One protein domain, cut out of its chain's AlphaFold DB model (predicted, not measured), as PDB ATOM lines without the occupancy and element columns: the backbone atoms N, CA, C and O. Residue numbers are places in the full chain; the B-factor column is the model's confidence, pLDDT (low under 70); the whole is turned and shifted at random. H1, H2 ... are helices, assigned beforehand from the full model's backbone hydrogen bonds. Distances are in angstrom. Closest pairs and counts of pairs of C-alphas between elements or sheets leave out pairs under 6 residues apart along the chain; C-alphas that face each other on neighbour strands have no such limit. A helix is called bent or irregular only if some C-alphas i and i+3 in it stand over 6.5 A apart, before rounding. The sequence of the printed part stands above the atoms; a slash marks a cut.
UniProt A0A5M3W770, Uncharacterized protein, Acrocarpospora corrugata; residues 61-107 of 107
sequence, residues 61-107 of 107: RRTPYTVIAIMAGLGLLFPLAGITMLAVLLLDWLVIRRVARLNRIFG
ATOM      1  N   ARG A  61      90.387  55.141 113.191       70.38
ATOM      2  CA  ARG A  61      90.695  53.757 112.788       70.38
ATOM      3  C   ARG A  61      89.462  52.903 112.464       70.38
ATOM      4  O   ARG A  61      89.615  51.918 111.751       70.38
ATOM      5  N   ARG A  62      88.263  53.229 112.974       75.12
ATOM      6  CA  ARG A  62      87.050  52.393 112.797       75.12
ATOM      7  C   ARG A  62      86.314  52.660 111.486       75.12
ATOM      8  O   ARG A  62      85.839  51.724 110.852       75.12
ATOM      9  N   THR A  63      86.276  53.919 111.055       76.88
ATOM     10  CA  THR A  63      85.604  54.359 109.825       76.88
ATOM     11  C   THR A  63      85.972  53.546 108.573       76.88
ATOM     12  O   THR A  63      85.049  53.164 107.854       76.88
ATOM     13  N   PRO A  64      87.251  53.211 108.289       81.75
ATOM     14  CA  PRO A  64      87.580  52.434 107.092       81.75
ATOM     15  C   PRO A  64      87.004  51.013 107.111       81.75
ATOM     16  O   PRO A  64      86.534  50.547 106.078       81.75
ATOM     17  N   TYR A  65      86.974  50.335 108.264       88.19
ATOM     18  CA  TYR A  65      86.448  48.969 108.346       88.19
ATOM     19  C   TYR A  65      84.940  48.916 108.118       88.19
ATOM     20  O   TYR A  65      84.459  48.027 107.423       88.19
ATOM     21  N   THR A  66      84.196  49.891 108.646       90.56
ATOM     22  CA  THR A  66      82.751  49.989 108.414       90.56
ATOM     23  C   THR A  66      82.440  50.192 106.935       90.56
ATOM     24  O   THR A  66      81.570  49.515 106.396       90.56
ATOM     25  N   VAL A  67      83.182  51.071 106.255       90.31
ATOM     26  CA  VAL A  67      83.002  51.303 104.815       90.31
ATOM     27  C   VAL A  67      83.321  50.040 104.016       90.31
ATOM     28  O   VAL A  67      82.533  49.661 103.155       90.31
ATOM     29  N   ILE A  68      84.415  49.342 104.335       91.50
ATOM     30  CA  ILE A  68      84.778  48.080 103.671       91.50
ATOM     31  C   ILE A  68      83.693  47.016 103.879       91.50
ATOM     32  O   ILE A  68      83.320  46.347 102.921       91.50
ATOM     33  N   ALA A  69      83.152  46.877 105.092       94.00
ATOM     34  CA  ALA A  69      82.087  45.919 105.378       94.00
ATOM     35  C   ALA A  69      80.813  46.217 104.569       94.00
ATOM     36  O   ALA A  69      80.226  45.304 103.989       94.00
ATOM     37  N   ILE A  70      80.423  47.494 104.470       94.06
ATOM     38  CA  ILE A  70      79.287  47.923 103.643       94.06
ATOM     39  C   ILE A  70      79.561  47.625 102.165       94.06
ATOM     40  O   ILE A  70      78.705  47.052 101.495       94.06
ATOM     41  N   MET A  71      80.749  47.960 101.655       93.88
ATOM     42  CA  MET A  71      81.129  47.679 100.265       93.88
ATOM     43  C   MET A  71      81.127  46.178  99.961       93.88
ATOM     44  O   MET A  71      80.642  45.783  98.908       93.88
ATOM     45  N   ALA A  72      81.617  45.340 100.877       94.50
ATOM     46  CA  ALA A  72      81.611  43.889 100.717       94.50
ATOM     47  C   ALA A  72      80.183  43.321 100.715       94.50
ATOM     48  O   ALA A  72      79.841  42.526  99.841       94.50
ATOM     49  N   GLY A  73      79.329  43.769 101.643       96.38
ATOM     50  CA  GLY A  73      77.921  43.367 101.690       96.38
ATOM     51  C   GLY A  73      77.154  43.780 100.431       96.38
ATOM     52  O   GLY A  73      76.461  42.961  99.830       96.38
ATOM     53  N   LEU A  74      77.332  45.027  99.981       94.38
ATOM     54  CA  LEU A  74      76.728  45.520  98.741       94.38
ATOM     55  C   LEU A  74      77.294  44.817  97.504       94.38
ATOM     56  O   LEU A  74      76.532  44.502  96.599       94.38
ATOM     57  N   GLY A  75      78.596  44.537  97.462       95.19
ATOM     58  CA  GLY A  75      79.232  43.819  96.359       95.19
ATOM     59  C   GLY A  75      78.754  42.372  96.236       95.19
ATOM     60  O   GLY A  75      78.648  41.867  95.124       95.19
ATOM     61  N   LEU A  76      78.412  41.724  97.353       95.62
ATOM     62  CA  LEU A  76      77.819  40.387  97.349       95.62
ATOM     63  C   LEU A  76      76.357  40.411  96.875       95.62
ATOM     64  O   LEU A  76      75.950  39.544  96.107       95.62
ATOM     65  N   LEU A  77      75.581  41.413  97.306       95.06
ATOM     66  CA  LEU A  77      74.190  41.593  96.878       95.06
ATOM     67  C   LEU A  77      74.086  42.020  95.402       95.06
ATOM     68  O   LEU A  77      73.164  41.611  94.698       95.06
ATOM     69  N   PHE A  78      75.045  42.816  94.927       93.44
ATOM     70  CA  PHE A  78      75.134  43.335  93.565       93.44
ATOM     71  C   PHE A  78      76.456  42.893  92.916       93.44
ATOM     72  O   PHE A  78      77.401  43.684  92.833       93.44
ATOM     73  N   PRO A  79      76.538  41.647  92.409       93.38
ATOM     74  CA  PRO A  79      77.799  41.036  91.983       93.38
ATOM     75  C   PRO A  79      78.510  41.824  90.885       93.38
ATOM     76  O   PRO A  79      79.731  41.944  90.911       93.38
ATOM     77  N   LEU A  80      77.765  42.431  89.957       95.69
ATOM     78  CA  LEU A  80      78.362  43.264  88.913       95.69
ATOM     79  C   LEU A  80      79.086  44.484  89.508       95.69
ATOM     80  O   LEU A  80      80.204  44.784  89.103       95.69
ATOM     81  N   ALA A  81      78.489  45.141  90.508       94.00
ATOM     82  CA  ALA A  81      79.123  46.253  91.213       94.00
ATOM     83  C   ALA A  81      80.328  45.787  92.049       94.00
ATOM     84  O   ALA A  81      81.356  46.458  92.077       94.00
ATOM     85  N   GLY A  82      80.246  44.616  92.689       94.88
ATOM     86  CA  GLY A  82      81.388  44.020  93.388       94.88
ATOM     87  C   GLY A  82      82.568  43.748  92.449       94.88
ATOM     88  O   GLY A  82      83.708  44.100  92.757       94.88
ATOM     89  N   ILE A  83      82.294  43.193  91.266       96.62
ATOM     90  CA  ILE A  83      83.306  42.926  90.238       96.62
ATOM     91  C   ILE A  83      83.951  44.227  89.750       96.62
ATOM     92  O   ILE A  83      85.174  44.268  89.621       96.62
ATOM     93  N   THR A  84      83.189  45.303  89.521       95.56
ATOM     94  CA  THR A  84      83.791  46.581  89.096       95.56
ATOM     95  C   THR A  84      84.693  47.178  90.174       95.56
ATOM     96  O   THR A  84      85.777  47.659  89.851       95.56
ATOM     97  N   MET A  85      84.317  47.089  91.454       94.00
ATOM     98  CA  MET A  85      85.177  47.525  92.561       94.00
ATOM     99  C   MET A  85      86.488  46.731  92.610       94.00
ATOM    100  O   MET A  85      87.557  47.326  92.748       94.00
ATOM    101  N   LEU A  86      86.426  45.404  92.450       94.62
ATOM    102  CA  LEU A  86      87.616  44.547  92.386       94.62
ATOM    103  C   LEU A  86      88.486  44.868  91.166       94.62
ATOM    104  O   LEU A  86      89.705  44.951  91.293       94.62
ATOM    105  N   ALA A  87      87.877  45.098  90.003       95.62
ATOM    106  CA  ALA A  87      88.592  45.474  88.787       95.62
ATOM    107  C   ALA A  87      89.335  46.810  88.954       95.62
ATOM    108  O   ALA A  87      90.511  46.910  88.606       95.62
ATOM    109  N   VAL A  88      88.687  47.817  89.547       93.00
ATOM    110  CA  VAL A  88      89.317  49.112  89.855       93.00
ATOM    111  C   VAL A  88      90.445  48.946  90.876       93.00
ATOM    112  O   VAL A  88      91.506  49.544  90.704       93.00
ATOM    113  N   LEU A  89      90.268  48.106  91.900       91.75
ATOM    114  CA  LEU A  89      91.313  47.816  92.886       91.75
ATOM    115  C   LEU A  89      92.539  47.149  92.246       91.75
ATOM    116  O   LEU A  89      93.674  47.525  92.538       91.75
ATOM    117  N   LEU A  90      92.318  46.181  91.354       94.50
ATOM    118  CA  LEU A  90      93.388  45.532  90.598       94.50
ATOM    119  C   LEU A  90      94.098  46.524  89.679       94.50
ATOM    120  O   LEU A  90      95.323  46.503  89.602       94.50
ATOM    121  N   LEU A  91      93.361  47.422  89.025       93.31
ATOM    122  CA  LEU A  91      93.933  48.471  88.183       93.31
ATOM    123  C   LEU A  91      94.781  49.464  88.997       93.31
ATOM    124  O   LEU A  91      95.893  49.798  88.583       93.31
ATOM    125  N   ASP A  92      94.315  49.879  90.179       90.25
ATOM    126  CA  ASP A  92      95.103  50.710  91.099       90.25
ATOM    127  C   ASP A  92      96.413  50.011  91.491       90.25
ATOM    128  O   ASP A  92      97.503  50.583  91.392       90.25
ATOM    129  N   TRP A  93      96.317  48.738  91.877       91.00
ATOM    130  CA  TRP A  93      97.448  47.963  92.377       91.00
ATOM    131  C   TRP A  93      98.471  47.597  91.291       91.00
ATOM    132  O   TRP A  93      99.680  47.698  91.516       91.00
ATOM    133  N   LEU A  94      98.007  47.188  90.107       92.69
ATOM    134  CA  LEU A  94      98.856  46.720  89.008       92.69
ATOM    135  C   LEU A  94      99.394  47.856  88.139       92.69
ATOM    136  O   LEU A  94     100.495  47.726  87.607       92.69
ATOM    137  N   VAL A  95      98.644  48.950  87.975       91.69
ATOM    138  CA  VAL A  95      98.974  50.012  87.015       91.69
ATOM    139  C   VAL A  95      99.306  51.316  87.731       91.69
ATOM    140  O   VAL A  95     100.428  51.810  87.602       91.69
ATOM    141  N   ILE A  96      98.371  51.869  88.510       86.62
ATOM    142  CA  ILE A  96      98.507  53.230  89.062       86.62
ATOM    143  C   ILE A  96      99.702  53.319  90.012       86.62
ATOM    144  O   ILE A  96     100.541  54.206  89.857       86.62
ATOM    145  N   ARG A  97      99.840  52.366  90.940       85.44
ATOM    146  CA  ARG A  97     100.951  52.346  91.907       85.44
ATOM    147  C   ARG A  97     102.303  52.008  91.288       85.44
ATOM    148  O   ARG A  97     103.325  52.427  91.824       85.44
ATOM    149  N   ARG A  98     102.326  51.262  90.180       88.56
ATOM    150  CA  ARG A  98     103.575  50.866  89.505       88.56
ATOM    151  C   ARG A  98     104.119  51.968  88.599       88.56
ATOM    152  O   ARG A  98     105.330  52.104  88.452       88.56
ATOM    153  N   VAL A  99     103.246  52.780  88.004       89.88
ATOM    154  CA  VAL A  99     103.647  53.851  87.086       89.88
ATOM    155  C   VAL A  99     103.824  55.165  87.851       89.88
ATOM    156  O   VAL A  99     102.859  55.837  88.202       89.88
ATOM    157  N   ALA A 100     105.073  55.606  88.030       80.31
ATOM    158  CA  ALA A 100     105.417  56.809  88.805       80.31
ATOM    159  C   ALA A 100     104.771  58.122  88.306       80.31
ATOM    160  O   ALA A 100     104.640  59.077  89.075       80.31
ATOM    161  N   ARG A 101     104.384  58.201  87.023       81.81
ATOM    162  CA  ARG A 101     103.605  59.327  86.475       81.81
ATOM    163  C   ARG A 101     102.146  59.287  86.935       81.81
ATOM    164  O   ARG A 101     101.634  60.311  87.370       81.81
ATOM    165  N   LEU A 102     101.510  58.115  86.898       79.75
ATOM    166  CA  LEU A 102     100.122  57.940  87.332       79.75
ATOM    167  C   LEU A 102      99.999  58.073  88.849       79.75
ATOM    168  O   LEU A 102      99.127  58.795  89.317       79.75
ATOM    169  N   ASN A 103     100.930  57.500  89.612       81.81
ATOM    170  CA  ASN A 103     100.962  57.642  91.067       81.81
ATOM    171  C   ASN A 103     101.135  59.103  91.522       81.81
ATOM    172  O   ASN A 103     100.642  59.497  92.567       81.81
ATOM    173  N   ARG A 104     101.810  59.951  90.733       78.56
ATOM    174  CA  ARG A 104     101.922  61.386  91.045       78.56
ATOM    175  C   ARG A 104     100.623  62.163  90.832       78.56
ATOM    176  O   ARG A 104     100.468  63.208  91.457       78.56
ATOM    177  N   ILE A 105      99.739  61.683  89.957       80.56
ATOM    178  CA  ILE A 105      98.474  62.340  89.602       80.56
ATOM    179  C   ILE A 105      97.321  61.791  90.450       80.56
ATOM    180  O   ILE A 105      96.507  62.572  90.935       80.56
ATOM    181  N   PHE A 106      97.252  60.471  90.631       77.88
ATOM    182  CA  PHE A 106      96.147  59.766  91.292       77.88
ATOM    183  C   PHE A 106      96.466  59.279  92.715       77.88
ATOM    184  O   PHE A 106      95.541  58.921  93.443       77.88
ATOM    185  N   GLY A 107      97.744  59.245  93.104       66.94
ATOM    186  CA  GLY A 107      98.196  58.802  94.429       66.94
ATOM    187  C   GLY A 107      98.339  59.910  95.462       66.94
ATOM    188  O   GLY A 107      98.372  61.111  95.102       66.94
TER     189      GLY A 107
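AT A GLANCE: This is residues 61 to 107 of the 107 residues of an uncharacterized protein of Acrocarpospora corrugata (UniProt A0A5M3W770). Two long helices, H2 and H1, meet near their ends as a V, with the end of H1 set at the beginning of H2, and a short third helix, H3, folds back at the far end of H2. The free arm of the V is made by residues 61 to 70, which stick out, while H2 makes most of the length of the rest. The printed part has 47 residues with three named helices, in the order H1, H2, H3 along the chain, and no named strand; the class is all helix, with 40 residues in the helices. The whole is loose, with a radius of gyration of the C-alphas of 13.1 A, and its outline is flat, spanning 35 by 28 by 13 A.

HOW THE PARTS SIT: H2, residues 79 to 96, is the longest helix, and with its residues 81 to 85 alone it touches H1, residues 63 to 77. H1 touches H2 with its residues 71 to 76 alone. The closest C-alphas of the two are those of Gly 75 and Gly 82, 3.7 A apart. Their lines stand at a steep tilt of 52 degrees, and they run opposite ways. H2 and H3, residues 100 to 106, only just touch, and only at the corner by their link, with 3 pairs of C-alphas within 8 A. H2 touches H3 with residue Ile 96 alone, and the closest C-alphas of the two are those of Ile 96 and Leu 102, 5.3 A apart. H2 and H3 run opposite ways at a steep tilt of 43 degrees. H1 and H3 are apart. In H1, H2 and H3 every O i to N i+4 pair of the backbone is within hydrogen-bond range.

IN THESE COORDINATES: H2 measures 24.2 A from its first to its last C-alpha, from C-alpha 79 at (77.799, 41.036, 91.983) to C-alpha 96. It is neither bent nor irregular, but only just: C-alphas 93 and 96 are 6.3 A apart. H1, residues 63 to 77, measures 21.5 A and begins with C-alpha 63 at (85.604, 54.359, 109.825). H3, residues 100 to 106, measures 10.0 A and ends with C-alpha 106 at (96.147, 59.766, 91.292).

THE WHOLE: The two C-alphas farthest apart are those of Leu 77 and Arg 101, at 35.9 A. Without residues 61 to 70, which stand free, the body of 37 residues spans 36 by 12 by 10 A. The printed part has no cut and ends at residue 107, the chain's last. The links H1 to H2, of 1 residue, and H2 to H3, of 3 residues, are both tight. This is a predicted model; the mean pLDDT of the printed part is 89.0, and one printed residue, Gly 107, is under 70.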